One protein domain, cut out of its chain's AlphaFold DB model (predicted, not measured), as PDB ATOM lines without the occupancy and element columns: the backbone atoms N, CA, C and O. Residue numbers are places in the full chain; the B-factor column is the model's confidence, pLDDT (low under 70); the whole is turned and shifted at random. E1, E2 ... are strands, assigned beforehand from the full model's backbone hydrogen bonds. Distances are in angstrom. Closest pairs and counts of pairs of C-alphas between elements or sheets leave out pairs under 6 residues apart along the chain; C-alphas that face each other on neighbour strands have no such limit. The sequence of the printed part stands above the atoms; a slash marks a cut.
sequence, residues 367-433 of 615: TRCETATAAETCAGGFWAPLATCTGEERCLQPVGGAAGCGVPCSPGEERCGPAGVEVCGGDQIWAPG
ATOM      1  N   THR A 367     -15.693 -19.529  45.586       90.62
ATOM      2  CA  THR A 367     -14.272 -19.881  45.732       90.62
ATOM      3  C   THR A 367     -13.452 -19.168  44.664       90.62
ATOM      4  O   THR A 367     -13.931 -19.031  43.533       90.62
ATOM      5  N   ARG A 368     -12.226 -18.749  44.981       91.00
ATOM      6  CA  ARG A 368     -11.297 -18.129  44.023       91.00
ATOM      7  C   ARG A 368      -9.865 -18.594  44.253       91.00
ATOM      8  O   ARG A 368      -9.536 -19.086  45.325       91.00
ATOM      9  N   CYS A 369      -9.008 -18.359  43.268       90.19
ATOM     10  CA  CYS A 369      -7.565 -18.421  43.464       90.19
ATOM     11  C   CYS A 369      -7.033 -17.031  43.813       90.19
ATOM     12  O   CYS A 369      -7.112 -16.122  42.986       90.19
ATOM     13  N   GLU A 370      -6.498 -16.859  45.021       90.62
ATOM     14  CA  GLU A 370      -5.799 -15.622  45.399       90.62
ATOM     15  C   GLU A 370      -4.439 -15.557  44.698       90.62
ATOM     16  O   GLU A 370      -4.041 -14.540  44.127       90.62
ATOM     17  N   THR A 371      -3.736 -16.691  44.698       87.50
ATOM     18  CA  THR A 371      -2.446 -16.873  44.036       87.50
ATOM     19  C   THR A 371      -2.416 -18.219  43.319       87.50
ATOM     20  O   THR A 371      -3.319 -19.041  43.462       87.50
ATOM     21  N   ALA A 372      -1.346 -18.484  42.567       85.75
ATOM     22  CA  ALA A 372      -1.152 -19.781  41.920       85.75
ATOM     23  C   ALA A 372      -1.075 -20.958  42.913       85.75
ATOM     24  O   ALA A 372      -1.156 -22.098  42.476       85.75
ATOM     25  N   THR A 373      -0.919 -20.707  44.216       89.44
ATOM     26  CA  THR A 373      -0.758 -21.735  45.257       89.44
ATOM     27  C   THR A 373      -1.737 -21.572  46.421       89.44
ATOM     28  O   THR A 373      -1.586 -22.252  47.427       89.44
ATOM     29  N   ALA A 374      -2.723 -20.677  46.328       90.25
ATOM     30  CA  ALA A 374      -3.692 -20.449  47.400       90.25
ATOM     31  C   ALA A 374      -5.111 -20.350  46.835       90.25
ATOM     32  O   ALA A 374      -5.410 -19.454  46.039       90.25
ATOM     33  N   ALA A 375      -5.966 -21.278  47.261       91.12
ATOM     34  CA  ALA A 375      -7.403 -21.234  47.050       91.12
ATOM     35  C   ALA A 375      -8.073 -20.602  48.273       91.12
ATOM     36  O   ALA A 375      -7.736 -20.920  49.414       91.12
ATOM     37  N   GLU A 376      -9.058 -19.750  48.030       93.00
ATOM     38  CA  GLU A 376      -9.900 -19.135  49.050       93.00
ATOM     39  C   GLU A 376     -11.364 -19.517  48.826       93.00
ATOM     40  O   GLU A 376     -11.804 -19.714  47.691       93.00
ATOM     41  N   THR A 377     -12.127 -19.577  49.912       91.88
ATOM     42  CA  THR A 377     -13.583 -19.728  49.912       91.88
ATOM     43  C   THR A 377     -14.213 -18.543  50.622       91.88
ATOM     44  O   THR A 377     -13.621 -17.947  51.519       91.88
ATOM     45  N   CYS A 378     -15.414 -18.174  50.214       86.94
ATOM     46  CA  CYS A 378     -16.159 -17.105  50.828       86.94
ATOM     47  C   CYS A 378     -16.899 -17.631  52.055       86.94
ATOM     48  O   CYS A 378     -17.875 -18.377  51.926       86.94
ATOM     49  N   ALA A 379     -16.467 -17.203  53.239       83.31
ATOM     50  CA  ALA A 379     -17.112 -17.495  54.512       83.31
ATOM     51  C   ALA A 379     -17.535 -16.177  55.176       83.31
ATOM     52  O   ALA A 379     -16.740 -15.245  55.298       83.31
ATOM     53  N   GLY A 380     -18.811 -16.056  55.555       76.69
ATOM     54  CA  GLY A 380     -19.342 -14.841  56.191       76.69
ATOM     55  C   GLY A 380     -19.290 -13.574  55.323       76.69
ATOM     56  O   GLY A 380     -19.320 -12.460  55.846       76.69
ATOM     57  N   GLY A 381     -19.186 -13.726  53.998       83.69
ATOM     58  CA  GLY A 381     -19.049 -12.620  53.049       83.69
ATOM     59  C   GLY A 381     -17.618 -12.117  52.835       83.69
ATOM     60  O   GLY A 381     -17.450 -11.090  52.182       83.69
ATOM     61  N   PHE A 382     -16.595 -12.810  53.348       86.19
ATOM     62  CA  PHE A 382     -15.184 -12.487  53.110       86.19
ATOM     63  C   PHE A 382     -14.405 -13.709  52.639       86.19
ATOM     64  O   PHE A 382     -14.757 -14.849  52.945       86.19
ATOM     65  N   TRP A 383     -13.326 -13.460  51.902       87.12
ATOM     66  CA  TRP A 383     -12.416 -14.509  51.469       87.12
ATOM     67  C   TRP A 383     -11.616 -15.035  52.659       87.12
ATOM     68  O   TRP A 383     -10.932 -14.281  53.351       87.12
ATOM     69  N   ALA A 384     -11.752 -16.333  52.905       86.00
ATOM     70  CA  ALA A 384     -10.998 -17.088  53.887       86.00
ATOM     71  C   ALA A 384     -10.152 -18.146  53.160       86.00
ATOM     72  O   ALA A 384     -10.600 -18.682  52.140       86.00
ATOM     73  N   PRO A 385      -8.955 -18.487  53.668       88.12
ATOM     74  CA  PRO A 385      -8.150 -19.560  53.099       88.12
ATOM     75  C   PRO A 385      -8.954 -20.865  53.038       88.12
ATOM     76  O   PRO A 385      -9.474 -21.323  54.053       88.12
ATOM     77  N   LEU A 386      -9.063 -21.450  51.846       89.94
ATOM     78  CA  LEU A 386      -9.676 -22.762  51.629       89.94
ATOM     79  C   LEU A 386      -8.602 -23.847  51.626       89.94
ATOM     80  O   LEU A 386      -8.741 -24.857  52.306       89.94
ATOM     81  N   ALA A 387      -7.532 -23.634  50.857       88.38
ATOM     82  CA  ALA A 387      -6.420 -24.566  50.753       88.38
ATOM     83  C   ALA A 387      -5.140 -23.850  50.308       88.38
ATOM     84  O   ALA A 387      -5.173 -22.950  49.468       88.38
ATOM     85  N   THR A 388      -4.000 -24.290  50.843       90.50
ATOM     86  CA  THR A 388      -2.681 -23.953  50.292       90.50
ATOM     87  C   THR A 388      -2.216 -25.133  49.454       90.50
ATOM     88  O   THR A 388      -2.065 -26.232  49.980       90.50
ATOM     89  N   CYS A 389      -2.004 -24.918  48.160       88.38
ATOM     90  CA  CYS A 389      -1.570 -25.962  47.242       88.38
ATOM     91  C   CYS A 389      -0.089 -26.247  47.481       88.38
ATOM     92  O   CYS A 389       0.730 -25.321  47.497       88.38
ATOM     93  N   THR A 390       0.250 -27.515  47.704       85.69
ATOM     94  CA  THR A 390       1.619 -27.930  48.031       85.69
ATOM     95  C   THR A 390       2.189 -28.838  46.944       85.69
ATOM     96  O   THR A 390       1.461 -29.451  46.168       85.69
ATOM     97  N   GLY A 391       3.518 -28.894  46.837       87.44
ATOM     98  CA  GLY A 391       4.184 -29.673  45.790       87.44
ATOM     99  C   GLY A 391       3.999 -29.071  44.391       87.44
ATOM    100  O   GLY A 391       4.320 -27.905  44.170       87.44
ATOM    101  N   GLU A 392       3.532 -29.886  43.441       84.00
ATOM    102  CA  GLU A 392       3.284 -29.482  42.044       84.00
ATOM    103  C   GLU A 392       1.862 -28.943  41.808       84.00
ATOM    104  O   GLU A 392       1.540 -28.490  40.705       84.00
ATOM    105  N   GLU A 393       1.009 -28.966  42.833       84.38
ATOM    106  CA  GLU A 393      -0.359 -28.471  42.751       84.38
ATOM    107  C   GLU A 393      -0.402 -26.955  42.569       84.38
ATOM    108  O   GLU A 393       0.348 -26.189  43.180       84.38
ATOM    109  N   ARG A 394      -1.344 -26.509  41.745       86.44
ATOM    110  CA  ARG A 394      -1.688 -25.103  41.581       86.44
ATOM    111  C   ARG A 394      -3.146 -24.897  41.931       86.44
ATOM    112  O   ARG A 394      -3.960 -25.808  41.803       86.44
ATOM    113  N   CYS A 395      -3.487 -23.686  42.351       89.44
ATOM    114  CA  CYS A 395      -4.883 -23.308  42.440       89.44
ATOM    115  C   CYS A 395      -5.446 -23.209  41.019       89.44
ATOM    116  O   CYS A 395      -4.970 -22.412  40.206       89.44
ATOM    117  N   LEU A 396      -6.439 -24.044  40.725       87.19
ATOM    118  CA  LEU A 396      -7.142 -24.096  39.452       87.19
ATOM    119  C   LEU A 396      -8.588 -23.656  39.681       87.19
ATOM    120  O   LEU A 396      -9.247 -24.132  40.603       87.19
ATOM    121  N   GLN A 397      -9.086 -22.758  38.831       84.69
ATOM    122  CA  GLN A 397     -10.478 -22.310  38.843       84.69
ATOM    123  C   GLN A 397     -11.163 -22.744  37.537       84.69
ATOM    124  O   GLN A 397     -11.098 -22.011  36.544       84.69
ATOM    125  N   PRO A 398     -11.783 -23.938  37.497       76.31
ATOM    126  CA  PRO A 398     -12.498 -24.402  36.315       76.31
ATOM    127  C   PRO A 398     -13.644 -23.449  35.962       76.31
ATOM    128  O   PRO A 398     -14.302 -22.885  36.837       76.31
ATOM    129  N   VAL A 399     -13.895 -23.259  34.665       73.19
ATOM    130  CA  VAL A 399     -14.973 -22.383  34.186       73.19
ATOM    131  C   VAL A 399     -16.318 -22.907  34.704       73.19
ATOM    132  O   VAL A 399     -16.797 -23.946  34.262       73.19
ATOM    133  N   GLY A 400     -16.919 -22.185  35.654       75.06
ATOM    134  CA  GLY A 400     -18.179 -22.566  36.303       75.06
ATOM    135  C   GLY A 400     -18.047 -23.534  37.487       75.06
ATOM    136  O   GLY A 400     -19.073 -23.964  38.007       75.06
ATOM    137  N   GLY A 401     -16.826 -23.867  37.920       76.75
ATOM    138  CA  GLY A 401     -16.564 -24.719  39.082       76.75
ATOM    139  C   GLY A 401     -15.867 -23.987  40.232       76.75
ATOM    140  O   GLY A 401     -15.454 -22.832  40.105       76.75
ATOM    141  N   ALA A 402     -15.756 -24.673  41.372       84.44
ATOM    142  CA  ALA A 402     -15.081 -24.148  42.549       84.44
ATOM    143  C   ALA A 402     -13.550 -24.159  42.368       84.44
ATOM    144  O   ALA A 402     -12.999 -25.109  41.816       84.44
ATOM    145  N   ALA A 403     -12.867 -23.107  42.823       86.06
ATOM    146  CA  ALA A 403     -11.417 -23.047  42.884       86.06
ATOM    147  C   ALA A 403     -10.895 -24.053  43.915       86.06
ATOM    148  O   ALA A 403     -11.408 -24.130  45.030       86.06
ATOM    149  N   GLY A 404      -9.863 -24.801  43.539       87.00
ATOM    150  CA  GLY A 404      -9.247 -25.818  44.384       87.00
ATOM    151  C   GLY A 404      -7.824 -26.128  43.938       87.00
ATOM    152  O   GLY A 404      -7.380 -25.678  42.880       87.00
ATOM    153  N   CYS A 405      -7.098 -26.879  44.758       88.38
ATOM    154  CA  CYS A 405      -5.750 -27.318  44.421       88.38
ATOM    155  C   CYS A 405      -5.805 -28.523  43.482       88.38
ATOM    156  O   CYS A 405      -6.523 -29.488  43.733       88.38
ATOM    157  N   GLY A 406      -5.061 -28.447  42.383       84.44
ATOM    158  CA  GLY A 406      -4.928 -29.543  41.437       84.44
ATOM    159  C   GLY A 406      -3.603 -29.479  40.697       84.44
ATOM    160  O   GLY A 406      -3.036 -28.407  40.483       84.44
ATOM    161  N   VAL A 407      -3.090 -30.639  40.303       82.75
ATOM    162  CA  VAL A 407      -1.891 -30.717  39.467       82.75
ATOM    163  C   VAL A 407      -2.277 -30.319  38.035       82.75
ATOM    164  O   VAL A 407      -3.177 -30.945  37.463       82.75
ATOM    165  N   PRO A 408      -1.652 -29.281  37.444       79.00
ATOM    166  CA  PRO A 408      -1.911 -28.913  36.058       79.00
ATOM    167  C   PRO A 408      -1.477 -30.055  35.135       79.00
ATOM    168  O   PRO A 408      -0.362 -30.561  35.243       79.00
ATOM    169  N   CYS A 409      -2.350 -30.453  34.219       81.38
ATOM    170  CA  CYS A 409      -2.050 -31.502  33.250       81.38
ATOM    171  C   CYS A 409      -1.362 -30.945  31.996       81.38
ATOM    172  O   CYS A 409      -1.426 -29.745  31.697       81.38
ATOM    173  N   SER A 410      -0.685 -31.814  31.242       81.75
ATOM    174  CA  SER A 410      -0.119 -31.421  29.949       81.75
ATOM    175  C   SER A 410      -1.224 -31.390  28.883       81.75
ATOM    176  O   SER A 410      -1.979 -32.354  28.791       81.75
ATOM    177  N   PRO A 411      -1.347 -30.341  28.042       82.12
ATOM    178  CA  PRO A 411      -2.395 -30.288  27.018       82.12
ATOM    179  C   PRO A 411      -2.411 -31.543  26.130       82.12
ATOM    180  O   PRO A 411      -1.392 -31.889  25.528       82.12
ATOM    181  N   GLY A 412      -3.569 -32.202  26.036       77.88
ATOM    182  CA  GLY A 412      -3.758 -33.452  25.289       77.88
ATOM    183  C   GLY A 412      -3.448 -34.744  26.057       77.88
ATOM    184  O   GLY A 412      -3.570 -35.819  25.478       77.88
ATOM    185  N   GLU A 413      -3.056 -34.665  27.329       85.25
ATOM    186  CA  GLU A 413      -2.976 -35.826  28.220       85.25
ATOM    187  C   GLU A 413      -4.383 -36.393  28.482       85.25
ATOM    188  O   GLU A 413      -5.354 -35.636  28.519       85.25
ATOM    189  N   GLU A 414      -4.506 -37.714  28.641       81.94
ATOM    190  CA  GLU A 414      -5.777 -38.411  28.888       81.94
ATOM    191  C   GLU A 414      -5.716 -39.161  30.226       81.94
ATOM    192  O   GLU A 414      -4.714 -39.814  30.524       81.94
ATOM    193  N   ARG A 415      -6.791 -39.116  31.024       77.81
ATOM    194  CA  ARG A 415      -6.937 -39.925  32.249       77.81
ATOM    195  C   ARG A 415      -8.346 -40.489  32.383       77.81
ATOM    196  O   ARG A 415      -9.286 -39.944  31.816       77.81
ATOM    197  N   CYS A 416      -8.524 -41.535  33.181       74.25
ATOM    198  CA  CYS A 416      -9.857 -42.005  33.564       74.25
ATOM    199  C   CYS A 416     -10.347 -41.224  34.791       74.25
ATOM    200  O   CYS A 416      -9.871 -41.461  35.900       74.25
ATOM    201  N   GLY A 417     -11.275 -40.292  34.584       73.44
ATOM    202  CA  GLY A 417     -12.011 -39.611  35.647       73.44
ATOM    203  C   GLY A 417     -13.297 -40.358  36.040       73.44
ATOM    204  O   GLY A 417     -13.695 -41.321  35.375       73.44
ATOM    205  N   PRO A 418     -14.001 -39.908  37.094       64.44
ATOM    206  CA  PRO A 418     -15.227 -40.546  37.588       64.44
ATOM    207  C   PRO A 418     -16.382 -40.536  36.570       64.44
ATOM    208  O   PRO A 418     -17.313 -41.327  36.693       64.44
ATOM    209  N   ALA A 419     -16.325 -39.671  35.550       67.38
ATOM    210  CA  ALA A 419     -17.322 -39.576  34.479       67.38
ATOM    211  C   ALA A 419     -16.872 -40.191  33.135       67.38
ATOM    212  O   ALA A 419     -17.613 -40.110  32.154       67.38
ATOM    213  N   GLY A 420     -15.681 -40.799  33.065       77.00
ATOM    214  CA  GLY A 420     -15.103 -41.352  31.833       77.00
ATOM    215  C   GLY A 420     -13.702 -40.816  31.535       77.00
ATOM    216  O   GLY A 420     -13.035 -40.281  32.416       77.00
ATOM    217  N   VAL A 421     -13.231 -40.973  30.293       77.62
ATOM    218  CA  VAL A 421     -11.930 -40.424  29.875       77.62
ATOM    219  C   VAL A 421     -12.008 -38.897  29.867       77.62
ATOM    220  O   VAL A 421     -12.860 -38.324  29.193       77.62
ATOM    221  N   GLU A 422     -11.130 -38.243  30.614       80.88
ATOM    222  CA  GLU A 422     -10.938 -36.796  30.631       80.88
ATOM    223  C   GLU A 422      -9.705 -36.454  29.792       80.88
ATOM    224  O   GLU A 422      -8.679 -37.127  29.898       80.88
ATOM    225  N   VAL A 423      -9.801 -35.411  28.968       82.81
ATOM    226  CA  VAL A 423      -8.685 -34.887  28.173       82.81
ATOM    227  C   VAL A 423      -8.277 -33.546  28.758       82.81
ATOM    228  O   VAL A 423      -9.119 -32.680  29.013       82.81
ATOM    229  N   CYS A 424      -6.982 -33.361  28.966       80.06
ATOM    230  CA  CYS A 424      -6.439 -32.105  29.438       80.06
ATOM    231  C   CYS A 424      -6.576 -31.007  28.374       80.06
ATOM    232  O   CYS A 424      -5.985 -31.096  27.289       80.06
ATOM    233  N   GLY A 425      -7.347 -29.966  28.686       78.94
ATOM    234  CA  GLY A 425      -7.523 -28.793  27.837       78.94
ATOM    235  C   GLY A 425      -6.255 -27.941  27.714       78.94
ATOM    236  O   GLY A 425      -5.273 -28.101  28.439       78.94
ATOM    237  N   GLY A 426      -6.269 -26.985  26.780       75.31
ATOM    238  CA  GLY A 426      -5.173 -26.014  26.622       75.31
ATOM    239  C   GLY A 426      -4.996 -25.071  27.822       75.31
ATOM    240  O   GLY A 426      -3.974 -24.400  27.928       75.31
ATOM    241  N   ASP A 427      -5.978 -25.036  28.720       75.00
ATOM    242  CA  ASP A 427      -5.991 -24.349  30.012       75.00
ATOM    243  C   ASP A 427      -5.392 -25.188  31.157       75.00
ATOM    244  O   ASP A 427      -5.373 -24.725  32.295       75.00
ATOM    245  N   GLN A 428      -4.856 -26.379  30.859       79.00
ATOM    246  CA  GLN A 428      -4.293 -27.328  31.831       79.00
ATOM    247  C   GLN A 428      -5.322 -27.862  32.839       79.00
ATOM    248  O   GLN A 428      -4.956 -28.301  33.933       79.00
ATOM    249  N   ILE A 429      -6.607 -27.835  32.468       78.88
ATOM    250  CA  ILE A 429      -7.717 -28.369  33.258       78.88
ATOM    251  C   ILE A 429      -8.249 -29.627  32.571       78.88
ATOM    252  O   ILE A 429      -8.424 -29.677  31.353       78.88
ATOM    253  N   TRP A 430      -8.516 -30.662  33.363       78.38
ATOM    254  CA  TRP A 430      -9.164 -31.879  32.888       78.38
ATOM    255  C   TRP A 430     -10.621 -31.593  32.514       78.38
ATOM    256  O   TRP A 430     -11.413 -31.180  33.361       78.38
ATOM    257  N   ALA A 431     -10.976 -31.811  31.249       77.19
ATOM    258  CA  ALA A 431     -12.341 -31.690  30.750       77.19
ATOM    259  C   ALA A 431     -12.851 -33.059  30.265       77.19
ATOM    260  O   ALA A 431     -12.045 -33.886  29.832       77.19
ATOM    261  N   PRO A 432     -14.171 -33.323  30.291       77.38
ATOM    262  CA  PRO A 432     -14.721 -34.578  29.789       77.38
ATOM    263  C   PRO A 432     -14.320 -34.798  28.323       77.38
ATOM    264  O   PRO A 432     -14.628 -33.979  27.453       77.38
ATOM    265  N   GLY A 433     -13.623 -35.900  28.056       69.50
ATOM    266  CA  GLY A 433     -13.290 -36.362  26.716       69.50
ATOM    267  C   GLY A 433     -14.498 -36.984  26.018       69.50
ATOM    268  O   GLY A 433     -15.523 -37.292  26.628       69.50
TER     269      GLY A 433
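AT A GLANCE: This is residues 367 to 433 of the 615 residues of an uncharacterized protein of Deltaproteobacteria bacterium HGW-Deltaproteobacteria-14 (UniProt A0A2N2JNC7). Three small antiparallel sheets follow one another along an elongated shape: the strongly twisted three-stranded sheet E1 to E3 at one end, the short hairpin E4 and E5 in the middle, and the three-stranded sheet E6 to E8 at the other end. The middle hairpin comes near the first sheet, while E6 to E8 are joined on by the link from E5. The printed part has 67 residues and is all strand, with eight named strands, E1 to E8 in chain order, and no named helix. It is only just compact, close to loose, with a radius of gyration of the C-alphas of 12.8 A and spans of 37 by 23 by 18 A.

IN THESE COORDINATES: E1, residues 367 to 371, begins at C-alpha 367 (-14.272, -19.881, 45.732). E2 is residues 374 to 379, 15.5 A long, and E3 residues 382 to 388, 17.2 A. E4 is residues 394 to 396 and E5 residues 404 to 406. E6 is residues 414 to 417, E7 residues 420 to 424, 12.9 A long, and E8 residues 430 to 432, ending at C-alpha 432 (-14.721, -34.578, 29.789).

HOW THE PARTS SIT: E1, E2 and E3 form a meander, each strand the antiparallel neighbour of the one before; N 368 and O 376 are 2.9 A apart, N 377 and O 384 2.8 A. The closest C-alphas of E2 and E4, Ala 375 and Cys 395, are 5.6 A apart. E4 and E5 are a hairpin, with N 396 and O 404 at 2.9 A. E5 and E6 are apart. E6, E7 and E8 form a second meander, with N 417 and O 420 at 2.8 A and N 423 and O 431 at 2.8 A.

THE WHOLE: The C-alphas farthest apart, Gly 380 and Gly 412, are 39.3 A apart. The printed part has no cut and no long link. Mean pLDDT of the printed part is 82.8; residues 418, 419 and 433 are under 70.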